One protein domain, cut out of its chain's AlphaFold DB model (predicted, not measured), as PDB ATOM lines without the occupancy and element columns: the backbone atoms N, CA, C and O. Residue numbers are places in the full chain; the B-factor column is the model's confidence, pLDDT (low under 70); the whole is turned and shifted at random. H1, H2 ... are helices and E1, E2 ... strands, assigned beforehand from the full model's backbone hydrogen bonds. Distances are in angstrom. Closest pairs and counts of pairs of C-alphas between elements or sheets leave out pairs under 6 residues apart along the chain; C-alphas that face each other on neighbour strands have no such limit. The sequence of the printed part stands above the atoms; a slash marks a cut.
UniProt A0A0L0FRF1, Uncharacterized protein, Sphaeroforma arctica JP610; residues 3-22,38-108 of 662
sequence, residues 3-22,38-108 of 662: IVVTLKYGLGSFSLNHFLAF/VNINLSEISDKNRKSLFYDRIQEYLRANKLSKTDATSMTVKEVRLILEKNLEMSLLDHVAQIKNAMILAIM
ATOM      1  N   ILE A   3     457.788 303.526 376.404       30.16
ATOM      2  CA  ILE A   3     458.026 302.705 377.596       30.16
ATOM      3  C   ILE A   3     457.546 301.295 377.261       30.16
ATOM      4  O   ILE A   3     456.354 301.071 377.056       30.16
ATOM      5  N   VAL A   4     458.479 300.351 377.176       32.75
ATOM      6  CA  VAL A   4     458.159 298.934 376.979       32.75
ATOM      7  C   VAL A   4     458.054 298.288 378.355       32.75
ATOM      8  O   VAL A   4     459.059 298.094 379.038       32.75
ATOM      9  N   VAL A   5     456.833 297.966 378.786       34.78
ATOM     10  CA  VAL A   5     456.610 297.230 380.036       34.78
ATOM     11  C   VAL A   5     456.549 295.749 379.691       34.78
ATOM     12  O   VAL A   5     455.584 295.279 379.094       34.78
ATOM     13  N   THR A   6     457.596 295.008 380.048       32.22
ATOM     14  CA  THR A   6     457.636 293.555 379.844       32.22
ATOM     15  C   THR A   6     457.184 292.859 381.120       32.22
ATOM     16  O   THR A   6     457.881 292.903 382.134       32.22
ATOM     17  N   LEU A   7     456.025 292.202 381.084       35.25
ATOM     18  CA  LEU A   7     455.548 291.373 382.190       35.25
ATOM     19  C   LEU A   7     455.973 289.924 381.932       35.25
ATOM     20  O   LEU A   7     455.481 289.273 381.008       35.25
ATOM     21  N   LYS A   8     456.912 289.415 382.739       31.89
ATOM     22  CA  LYS A   8     457.308 288.001 382.726       31.89
ATOM     23  C   LYS A   8     456.478 287.231 383.748       31.89
ATOM     24  O   LYS A   8     456.648 287.417 384.949       31.89
ATOM     25  N   TYR A   9     455.633 286.328 383.262       42.72
ATOM     26  CA  TYR A   9     454.992 285.303 384.080       42.72
ATOM     27  C   TYR A   9     455.621 283.946 383.742       42.72
ATOM     28  O   TYR A   9     456.087 283.745 382.621       42.72
ATOM     29  N   GLY A  10     455.626 282.993 384.681       30.05
ATOM     30  CA  GLY A  10     456.238 281.656 384.523       30.05
ATOM     31  C   GLY A  10     455.666 280.773 383.399       30.05
ATOM     32  O   GLY A  10     455.969 279.587 383.335       30.05
ATOM     33  N   LEU A  11     454.833 281.338 382.522       37.12
ATOM     34  CA  LEU A  11     454.114 280.695 381.427       37.12
ATOM     35  C   LEU A  11     454.246 281.451 380.083       37.12
ATOM     36  O   LEU A  11     453.613 281.038 379.112       37.12
ATOM     37  N   GLY A  12     455.040 282.531 380.023       33.78
ATOM     38  CA  GLY A  12     455.276 283.361 378.831       33.78
ATOM     39  C   GLY A  12     455.534 284.839 379.172       33.78
ATOM     40  O   GLY A  12     455.129 285.322 380.231       33.78
ATOM     41  N   SER A  13     456.227 285.559 378.285       37.56
ATOM     42  CA  SER A  13     456.427 287.015 378.376       37.56
ATOM     43  C   SER A  13     455.417 287.755 377.507       37.56
ATOM     44  O   SER A  13     455.196 287.355 376.369       37.56
ATOM     45  N   PHE A  14     454.859 288.845 378.029       40.59
ATOM     46  CA  PHE A  14     454.024 289.776 377.271       40.59
ATOM     47  C   PHE A  14     454.711 291.139 377.230       40.59
ATOM     48  O   PHE A  14     455.098 291.657 378.287       40.59
ATOM     49  N   SER A  15     454.854 291.727 376.042       38.25
ATOM     50  CA  SER A  15     455.284 293.114 375.884       38.25
ATOM     51  C   SER A  15     454.072 294.050 375.758       38.25
ATOM     52  O   SER A  15     453.163 293.856 374.949       38.25
ATOM     53  N   LEU A  16     454.022 295.069 376.617       42.00
ATOM     54  CA  LEU A  16     453.066 296.171 376.538       42.00
ATOM     55  C   LEU A  16     453.812 297.409 376.045       42.00
ATOM     56  O   LEU A  16     454.672 297.946 376.748       42.00
ATOM     57  N   ASN A  17     453.472 297.865 374.841       37.69
ATOM     58  CA  ASN A  17     454.048 299.072 374.259       37.69
ATOM     59  C   ASN A  17     453.215 300.292 374.668       37.69
ATOM     60  O   ASN A  17     452.084 300.465 374.209       37.69
ATOM     61  N   HIS A  18     453.778 301.153 375.520       39.50
ATOM     62  CA  HIS A  18     453.198 302.458 375.831       39.50
ATOM     63  C   HIS A  18     453.723 303.528 374.870       39.50
ATOM     64  O   HIS A  18     454.922 303.815 374.840       39.50
ATOM     65  N   PHE A  19     452.806 304.176 374.147       35.00
ATOM     66  CA  PHE A  19     453.082 305.416 373.423       35.00
ATOM     67  C   PHE A  19     452.722 306.619 374.297       35.00
ATOM     68  O   PHE A  19     451.552 306.849 374.603       35.00
ATOM     69  N   LEU A  20     453.734 307.392 374.694       33.75
ATOM     70  CA  LEU A  20     453.558 308.739 375.232       33.75
ATOM     71  C   LEU A  20     453.763 309.729 374.083       33.75
ATOM     72  O   LEU A  20     454.902 309.991 373.686       33.75
ATOM     73  N   ALA A  21     452.662 310.239 373.533       33.69
ATOM     74  CA  ALA A  21     452.688 311.396 372.650       33.69
ATOM     75  C   ALA A  21     452.741 312.653 373.528       33.69
ATOM     76  O   ALA A  21     451.768 312.978 374.206       33.69
ATOM     77  N   PHE A  22     453.893 313.320 373.552       34.00
ATOM     78  CA  PHE A  22     453.994 314.677 374.079       34.00
ATOM     79  C   PHE A  22     453.627 315.636 372.942       34.00
ATOM     80  O   PHE A  22     454.237 315.526 371.875       34.00
ATOM     81  N   VAL A  38     445.901 301.461 375.789       49.38
ATOM     82  CA  VAL A  38     446.771 300.278 375.770       49.38
ATOM     83  C   VAL A  38     446.535 299.540 374.467       49.38
ATOM     84  O   VAL A  38     445.414 299.124 374.197       49.38
ATOM     85  N   ASN A  39     447.588 299.355 373.675       48.03
ATOM     86  CA  ASN A  39     447.520 298.514 372.488       48.03
ATOM     87  C   ASN A  39     448.103 297.140 372.842       48.03
ATOM     88  O   ASN A  39     449.292 297.026 373.140       48.03
ATOM     89  N   ILE A  40     447.257 296.110 372.891       56.94
ATOM     90  CA  ILE A  40     447.667 294.755 373.275       56.94
ATOM     91  C   ILE A  40     448.092 294.009 372.010       56.94
ATOM     92  O   ILE A  40     447.246 293.626 371.202       56.94
ATOM     93  N   ASN A  41     449.395 293.771 371.837       57.12
ATOM     94  CA  ASN A  41     449.873 292.954 370.729       57.12
ATOM     95  C   ASN A  41     449.833 291.460 371.094       57.12
ATOM     96  O   ASN A  41     450.669 290.950 371.833       57.12
ATOM     97  N   LEU A  42     448.851 290.743 370.549       56.19
ATOM     98  CA  LEU A  42     448.646 289.310 370.790       56.19
ATOM     99  C   LEU A  42     449.456 288.411 369.841       56.19
ATOM    100  O   LEU A  42     449.231 287.196 369.796       56.19
ATOM    101  N   SER A  43     450.376 288.966 369.044       63.00
ATOM    102  CA  SER A  43     451.282 288.166 368.206       63.00
ATOM    103  C   SER A  43     452.306 287.372 369.023       63.00
ATOM    104  O   SER A  43     452.829 286.386 368.520       63.00
ATOM    105  N   GLU A  44     452.563 287.759 370.275       60.19
ATOM    106  CA  GLU A  44     453.585 287.142 371.136       60.19
ATOM    107  C   GLU A  44     453.114 285.877 371.874       60.19
ATOM    108  O   GLU A  44     453.930 285.140 372.428       60.19
ATOM    109  N   ILE A  45     451.811 285.572 371.863       69.44
ATOM    110  CA  ILE A  45     451.294 284.322 372.434       69.44
ATOM    111  C   ILE A  45     451.544 283.193 371.427       69.44
ATOM    112  O   ILE A  45     450.789 283.034 370.467       69.44
ATOM    113  N   SER A  46     452.604 282.410 371.649       62.59
ATOM    114  CA  SER A  46     452.998 281.292 370.775       62.59
ATOM    115  C   SER A  46     452.024 280.107 370.813       62.59
ATOM    116  O   SER A  46     451.905 279.365 369.838       62.59
ATOM    117  N   ASP A  47     451.297 279.938 371.918       83.44
ATOM    118  CA  ASP A  47     450.332 278.857 372.101       83.44
ATOM    119  C   ASP A  47     448.956 279.239 371.525       83.44
ATOM    120  O   ASP A  47     448.222 280.067 372.080       83.44
ATOM    121  N   LYS A  48     448.595 278.604 370.402       78.44
ATOM    122  CA  LYS A  48     447.330 278.827 369.682       78.44
ATOM    123  C   LYS A  48     446.097 278.580 370.559       78.44
ATOM    124  O   LYS A  48     445.124 279.324 370.434       78.44
ATOM    125  N   ASN A  49     446.150 277.608 371.473       78.31
ATOM    126  CA  ASN A  49     445.018 277.262 372.339       78.31
ATOM    127  C   ASN A  49     444.823 278.302 373.446       78.31
ATOM    128  O   ASN A  49     443.700 278.645 373.812       78.31
ATOM    129  N   ARG A  50     445.920 278.862 373.964       73.94
ATOM    130  CA  ARG A  50     445.849 279.954 374.948       73.94
ATOM    131  C   ARG A  50     445.383 281.251 374.314       73.94
ATOM    132  O   ARG A  50     444.626 281.996 374.931       73.94
ATOM    133  N   LYS A  51     445.804 281.501 373.073       78.56
ATOM    134  CA  LYS A  51     445.359 282.656 372.302       78.56
ATOM    135  C   LYS A  51     443.847 282.611 372.063       78.56
ATOM    136  O   LYS A  51     443.194 283.618 372.316       78.56
ATOM    137  N   SER A  52     443.278 281.468 371.660       82.12
ATOM    138  CA  SER A  52     441.823 281.346 371.461       82.12
ATOM    139  C   SER A  52     441.039 281.529 372.763       82.12
ATOM    140  O   SER A  52     440.131 282.350 372.800       82.12
ATOM    141  N   LEU A  53     441.456 280.880 373.859       81.31
ATOM    142  CA  LEU A  53     440.811 281.035 375.171       81.31
ATOM    143  C   LEU A  53     440.837 282.484 375.669       81.31
ATOM    144  O   LEU A  53     439.866 282.965 376.251       81.31
ATOM    145  N   PHE A  54     441.937 283.200 375.435       80.38
ATOM    146  CA  PHE A  54     442.035 284.612 375.787       80.38
ATOM    147  C   PHE A  54     441.069 285.477 374.959       80.38
ATOM    148  O   PHE A  54     440.389 286.336 375.521       80.38
ATOM    149  N   TYR A  55     440.950 285.218 373.651       83.50
ATOM    150  CA  TYR A  55     439.981 285.905 372.790       83.50
ATOM    151  C   TYR A  55     438.532 285.615 373.184       83.50
ATOM    152  O   TYR A  55     437.737 286.553 373.263       83.50
ATOM    153  N   ASP A  56     438.195 284.359 373.468       86.44
ATOM    154  CA  ASP A  56     436.840 283.965 373.855       86.44
ATOM    155  C   ASP A  56     436.409 284.676 375.141       86.44
ATOM    156  O   ASP A  56     435.299 285.204 375.215       86.44
ATOM    157  N   ARG A  57     437.320 284.798 376.113       80.75
ATOM    158  CA  ARG A  57     437.055 285.490 377.382       80.75
ATOM    159  C   ARG A  57     436.979 287.008 377.248       80.75
ATOM    160  O   ARG A  57     436.147 287.626 377.908       80.75
ATOM    161  N   ILE A  58     437.791 287.625 376.386       83.88
ATOM    162  CA  ILE A  58     437.610 289.048 376.051       83.88
ATOM    163  C   ILE A  58     436.234 289.252 375.415       83.88
ATOM    164  O   ILE A  58     435.509 290.164 375.806       83.88
ATOM    165  N   GLN A  59     435.830 288.388 374.481       85.31
ATOM    166  CA  GLN A  59     434.507 288.487 373.868       85.31
ATOM    167  C   GLN A  59     433.367 288.241 374.857       85.31
ATOM    168  O   GLN A  59     432.315 288.863 374.728       85.31
ATOM    169  N   GLU A  60     433.547 287.345 375.823       88.00
ATOM    170  CA  GLU A  60     432.583 287.111 376.895       88.00
ATOM    171  C   GLU A  60     432.461 288.334 377.810       88.00
ATOM    172  O   GLU A  60     431.347 288.762 378.099       88.00
ATOM    173  N   TYR A  61     433.578 288.966 378.188       83.69
ATOM    174  CA  TYR A  61     433.563 290.209 378.961       83.69
ATOM    175  C   TYR A  61     432.876 291.351 378.206       83.69
ATOM    176  O   TYR A  61     432.056 292.068 378.783       83.69
ATOM    177  N   LEU A  62     433.176 291.517 376.915       87.25
ATOM    178  CA  LEU A  62     432.529 292.532 376.081       87.25
ATOM    179  C   LEU A  62     431.021 292.271 375.981       87.25
ATOM    180  O   LEU A  62     430.229 293.186 376.192       87.25
ATOM    181  N   ARG A  63     430.610 291.011 375.774       88.69
ATOM    182  CA  ARG A  63     429.193 290.611 375.776       88.69
ATOM    183  C   ARG A  63     428.516 290.873 377.122       88.69
ATOM    184  O   ARG A  63     427.436 291.458 377.144       88.69
ATOM    185  N   ALA A  64     429.148 290.498 378.233       88.19
ATOM    186  CA  ALA A  64     428.606 290.668 379.581       88.19
ATOM    187  C   ALA A  64     428.382 292.145 379.945       88.19
ATOM    188  O   ALA A  64     427.425 292.467 380.647       88.19
ATOM    189  N   ASN A  65     429.228 293.043 379.434       85.50
ATOM    190  CA  ASN A  65     429.127 294.482 379.678       85.50
ATOM    191  C   ASN A  65     428.420 295.251 378.549       85.50
ATOM    192  O   ASN A  65     428.367 296.476 378.600       85.50
ATOM    193  N   LYS A  66     427.864 294.551 377.547       91.06
ATOM    194  CA  LYS A  66     427.234 295.144 376.350       91.06
ATOM    195  C   LYS A  66     428.152 296.123 375.601       91.06
ATOM    196  O   LYS A  66     427.682 297.092 375.012       91.06
ATOM    197  N   LEU A  67     429.455 295.862 375.630       86.06
ATOM    198  CA  LEU A  67     430.466 296.640 374.927       86.06
ATOM    199  C   LEU A  67     430.607 296.117 373.497       86.06
ATOM    200  O   LEU A  67     430.597 294.909 373.245       86.06
ATOM    201  N   SER A  68     430.728 297.037 372.547       86.31
ATOM    202  CA  SER A  68     430.904 296.700 371.139       86.31
ATOM    203  C   SER A  68     432.314 296.149 370.877       86.31
ATOM    204  O   SER A  68     433.248 296.358 371.652       86.31
ATOM    205  N   LYS A  69     432.517 295.457 369.746       78.81
ATOM    206  CA  LYS A  69     433.863 294.994 369.345       78.81
ATOM    207  C   LYS A  69     434.850 296.156 369.161       78.81
ATOM    208  O   LYS A  69     436.044 295.965 369.360       78.81
ATOM    209  N   THR A  70     434.362 297.345 368.811       75.50
ATOM    210  CA  THR A  70     435.171 298.568 368.716       75.50
ATOM    211  C   THR A  70     435.644 299.051 370.088       75.50
ATOM    212  O   THR A  70     436.781 299.508 370.204       75.50
ATOM    213  N   ASP A  71     434.863 298.823 371.148       72.19
ATOM    214  CA  ASP A  71     435.235 299.181 372.526       72.19
ATOM    215  C   ASP A  71     436.330 298.271 373.108       72.19
ATOM    216  O   ASP A  71     437.039 298.641 374.041       72.19
ATOM    217  N   ALA A  72     436.558 297.098 372.507       69.69
ATOM    218  CA  ALA A  72     437.681 296.227 372.860       69.69
ATOM    219  C   ALA A  72     439.043 296.915 372.661       69.69
ATOM    220  O   ALA A  72     440.003 296.626 373.373       69.69
ATOM    221  N   THR A  73     439.124 297.831 371.690       73.06
ATOM    222  CA  THR A  73     440.350 298.586 371.385       73.06
ATOM    223  C   THR A  73     440.531 299.823 372.267       73.06
ATOM    224  O   THR A  73     441.618 300.400 372.294       73.06
ATOM    225  N   SER A  74     439.494 300.225 373.012       75.88
ATOM    226  CA  SER A  74     439.503 301.390 373.905       75.88
ATOM    227  C   SER A  74     439.537 301.020 375.391       75.88
ATOM    228  O   SER A  74     439.449 301.910 376.239       75.88
ATOM    229  N   MET A  75     439.724 299.737 375.717       80.69
ATOM    230  CA  MET A  75     439.792 299.272 377.101       80.69
ATOM    231  C   MET A  75     440.909 299.964 377.882       80.69
ATOM    232  O   MET A  75     442.073 300.023 377.471       80.69
ATOM    233  N   THR A  76     440.558 300.460 379.061       86.06
ATOM    234  CA  THR A  76     441.516 301.069 379.979       86.06
ATOM    235  C   THR A  76     442.401 299.999 380.627       86.06
ATOM    236  O   THR A  76     441.990 298.854 380.828       86.06
ATOM    237  N   VAL A  77     443.615 300.379 381.055       69.06
ATOM    238  CA  VAL A  77     444.539 299.499 381.812       69.06
ATOM    239  C   VAL A  77     443.831 298.818 382.993       69.06
ATOM    240  O   VAL A  77     444.095 297.656 383.302       69.06
ATOM    241  N   LYS A  78     442.924 299.542 383.663       74.75
ATOM    242  CA  LYS A  78     442.176 299.040 384.822       74.75
ATOM    243  C   LYS A  78     441.230 297.903 384.442       74.75
ATOM    244  O   LYS A  78     441.148 296.931 385.184       74.75
ATOM    245  N   GLU A  79     440.558 298.000 383.301       81.06
ATOM    246  CA  GLU A  79     439.623 296.973 382.837       81.06
ATOM    247  C   GLU A  79     440.363 295.727 382.345       81.06
ATOM    248  O   GLU A  79     440.004 294.617 382.729       81.06
ATOM    249  N   VAL A  80     441.461 295.898 381.597       80.19
ATOM    250  CA  VAL A  80     442.325 294.779 381.173       80.19
ATOM    251  C   VAL A  80     442.889 294.041 382.388       80.19
ATOM    252  O   VAL A  80     442.868 292.812 382.447       80.19
ATOM    253  N   ARG A  81     443.341 294.787 383.402       79.50
ATOM    254  CA  ARG A  81     443.818 294.213 384.661       79.50
ATOM    255  C   ARG A  81     442.724 293.432 385.387       79.50
ATOM    256  O   ARG A  81     442.993 292.336 385.861       79.50
ATOM    257  N   LEU A  82     441.504 293.962 385.444       80.38
ATOM    258  CA  LEU A  82     440.379 293.305 386.110       80.38
ATOM    259  C   LEU A  82     439.967 292.006 385.395       80.38
ATOM    260  O   LEU A  82     439.630 291.027 386.056       80.38
ATOM    261  N   ILE A  83     440.055 291.960 384.060       82.06
ATOM    262  CA  ILE A  83     439.868 290.723 383.281       82.06
ATOM    263  C   ILE A  83     440.957 289.698 383.615       82.06
ATOM    264  O   ILE A  83     440.653 288.528 383.839       82.06
ATOM    265  N   LEU A  84     442.224 290.120 383.664       80.31
ATOM    266  CA  LEU A  84     443.343 289.231 383.989       80.31
ATOM    267  C   LEU A  84     443.262 288.692 385.425       80.31
ATOM    268  O   LEU A  84     443.493 287.504 385.632       80.31
ATOM    269  N   GLU A  85     442.888 289.527 386.397       79.06
ATOM    270  CA  GLU A  85     442.697 289.116 387.794       79.06
ATOM    271  C   GLU A  85     441.565 288.082 387.915       79.06
ATOM    272  O   GLU A  85     441.787 287.004 388.465       79.06
ATOM    273  N   LYS A  86     440.403 288.320 387.289       79.75
ATOM    274  CA  LYS A  86     439.309 287.331 387.257       79.75
ATOM    275  C   LYS A  86     439.697 286.031 386.552       79.75
ATOM    276  O   LYS A  86     439.283 284.950 386.966       79.75
ATOM    277  N   ASN A  87     440.510 286.110 385.498       76.38
ATOM    278  CA  ASN A  87     441.008 284.925 384.801       76.38
ATOM    279  C   ASN A  87     441.929 284.077 385.675       76.38
ATOM    280  O   ASN A  87     441.850 282.848 385.612       76.38
ATOM    281  N   LEU A  88     442.775 284.720 386.481       77.81
ATOM    282  CA  LEU A  88     443.632 284.045 387.448       77.81
ATOM    283  C   LEU A  88     442.811 283.418 388.576       77.81
ATOM    284  O   LEU A  88     443.063 282.269 388.919       77.81
ATOM    285  N   GLU A  89     441.804 284.118 389.101       80.75
ATOM    286  CA  GLU A  89     440.903 283.576 390.128       80.75
ATOM    287  C   GLU A  89     440.162 282.327 389.635       80.75
ATOM    288  O   GLU A  89     440.170 281.301 390.312       80.75
ATOM    289  N   MET A  90     439.599 282.365 388.423       75.56
ATOM    290  CA  MET A  90     438.930 281.200 387.833       75.56
ATOM    291  C   MET A  90     439.903 280.053 387.547       75.56
ATOM    292  O   MET A  90     439.599 278.905 387.851       75.56
ATOM    293  N   SER A  91     441.102 280.348 387.031       82.69
ATOM    294  CA  SER A  91     442.127 279.320 386.807       82.69
ATOM    295  C   SER A  91     442.588 278.677 388.119       82.69
ATOM    296  O   SER A  91     442.852 277.476 388.148       82.69
ATOM    297  N   LEU A  92     442.684 279.450 389.204       80.31
ATOM    298  CA  LEU A  92     442.996 278.935 390.537       80.31
ATOM    299  C   LEU A  92     441.861 278.058 391.074       80.31
ATOM    300  O   LEU A  92     442.137 276.998 391.630       80.31
ATOM    301  N   LEU A  93     440.602 278.457 390.880       81.56
ATOM    302  CA  LEU A  93     439.441 277.650 391.263       81.56
ATOM    303  C   LEU A  93     439.387 276.322 390.495       81.56
ATOM    304  O   LEU A  93     439.163 275.285 391.119       81.56
ATOM    305  N   ASP A  94     439.678 276.329 389.192       85.50
ATOM    306  CA  ASP A  94     439.769 275.111 388.377       85.50
ATOM    307  C   ASP A  94     440.893 274.188 388.869       85.50
ATOM    308  O   ASP A  94     440.689 272.982 389.018       85.50
ATOM    309  N   HIS A  95     442.067 274.736 389.200       84.25
ATOM    310  CA  HIS A  95     443.158 273.949 389.781       84.25
ATOM    311  C   HIS A  95     442.797 273.379 391.158       84.25
ATOM    312  O   HIS A  95     443.080 272.212 391.426       84.25
ATOM    313  N   VAL A  96     442.126 274.148 392.020       84.56
ATOM    314  CA  VAL A  96     441.640 273.650 393.316       84.56
ATOM    315  C   VAL A  96     440.606 272.541 393.119       84.56
ATOM    316  O   VAL A  96     440.642 271.545 393.841       84.56
ATOM    317  N   ALA A  97     439.711 272.661 392.136       86.31
ATOM    318  CA  ALA A  97     438.748 271.614 391.803       86.31
ATOM    319  C   ALA A  97     439.442 270.337 391.294       86.31
ATOM    320  O   ALA A  97     439.109 269.240 391.744       86.31
ATOM    321  N   GLN A  98     440.453 270.464 390.431       89.06
ATOM    322  CA  GLN A  98     441.261 269.331 389.963       89.06
ATOM    323  C   GLN A  98     441.996 268.635 391.113       89.06
ATOM    324  O   GLN A  98     441.972 267.408 391.197       89.06
ATOM    325  N   ILE A  99     442.595 269.402 392.032       86.25
ATOM    326  CA  ILE A  99     443.270 268.862 393.221       86.25
ATOM    327  C   ILE A  99     442.271 268.120 394.114       86.25
ATOM    328  O   ILE A  99     442.546 266.997 394.533       86.25
ATOM    329  N   LYS A 100     441.086 268.695 394.361       89.94
ATOM    330  CA  LYS A 100     440.024 268.031 395.133       89.94
ATOM    331  C   LYS A 100     439.592 266.715 394.490       89.94
ATOM    332  O   LYS A 100     439.505 265.708 395.185       89.94
ATOM    333  N   ASN A 101     439.381 266.695 393.176       92.44
ATOM    334  CA  ASN A 101     439.002 265.476 392.460       92.44
ATOM    335  C   ASN A 101     440.108 264.411 392.516       92.44
ATOM    336  O   ASN A 101     439.816 263.237 392.732       92.44
ATOM    337  N   ALA A 102     441.375 264.813 392.389       91.75
ATOM    338  CA  ALA A 102     442.510 263.907 392.534       91.75
ATOM    339  C   ALA A 102     442.607 263.327 393.956       91.75
ATOM    340  O   ALA A 102     442.843 262.129 394.112       91.75
ATOM    341  N   MET A 103     442.365 264.144 394.989       90.50
ATOM    342  CA  MET A 103     442.314 263.684 396.381       90.50
ATOM    343  C   MET A 103     441.169 262.696 396.620       90.50
ATOM    344  O   MET A 103     441.391 261.658 397.234       90.50
ATOM    345  N   ILE A 104     439.967 262.977 396.106       94.12
ATOM    346  CA  ILE A 104     438.820 262.062 396.212       94.12
ATOM    347  C   ILE A 104     439.155 260.716 395.557       94.12
ATOM    348  O   ILE A 104     438.946 259.669 396.166       94.12
ATOM    349  N   LEU A 105     439.750 260.730 394.361       94.69
ATOM    350  CA  LEU A 105     440.153 259.508 393.663       94.69
ATOM    351  C   LEU A 105     441.217 258.716 394.444       94.69
ATOM    352  O   LEU A 105     441.184 257.487 394.461       94.69
ATOM    353  N   ALA A 106     442.160 259.406 395.093       92.31
ATOM    354  CA  ALA A 106     443.177 258.776 395.930       92.31
ATOM    355  C   ALA A 106     442.565 258.118 397.176       92.31
ATOM    356  O   ALA A 106     442.897 256.975 397.480       92.31
ATOM    357  N   ILE A 107     441.622 258.791 397.845       92.81
ATOM    358  CA  ILE A 107     440.893 258.240 398.999       92.81
ATOM    359  C   ILE A 107     440.082 257.006 398.582       92.81
ATOM    360  O   ILE A 107     440.143 255.978 399.251       92.81
ATOM    361  N   MET A 108     439.387 257.059 397.442       93.12
ATOM    362  CA  MET A 108     438.649 255.903 396.919       93.12
ATOM    363  C   MET A 108     439.568 254.710 396.619       93.12
ATOM    364  O   MET A 108     439.217 253.574 396.923       93.12
TER     365      MET A 108
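Overview. This is residues 3 to 22 and 38 to 108 of the 662 residues of an uncharacterized protein of Sphaeroforma arctica JP610 (UniProt A0A0L0FRF1). A hairpin of two strands, E1 and E2, the helix H1 and the first part of the long helix H2 make a body, from which residues 88 to 108 of H2 stick out as an arm. The 91 printed residues are of mixed class, in the order E1, E2, H1, H2, with an antiparallel sheet. The whole is loose, with a radius of gyration of the C-alphas of 16.6 A and spans of 64 by 31 by 23 A.

Arrangement. E1, residues 3 to 9, and E2, residues 12 to 19, form an antiparallel hairpin; N 5 and O 16, 3.0 A apart, are within hydrogen-bond range. Residues 16 to 17 of E2 pair antiparallel with residues 39 to 40. H1, residues 48 to 64, and H2, residues 77 to 108, are close but not clearly touching; their closest C-alphas, Tyr 61 and Ile 83, are 7.7 A apart. They run opposite ways at a steep tilt of 64 degrees. E1 and E2 are apart from H2. In both helices every O i to N i+4 pair is within hydrogen-bond range.

Along the chain. E1, 18.8 A long, begins at C-alpha 3 (458.026, 302.705, 377.596). E2 measures 22.8 A and H1 24.3 A. H2, 46.5 A, ends at C-alpha 108 (438.649, 255.903, 396.919).

Size, cuts and confidence. Residues 23 to 37 are not printed; C-alphas 22 and 38 are 16.2 A apart. The link H1 to H2 is long. Model pLDDT is under 70 at residues 3 to 22, 38 to 46, 72 and 77.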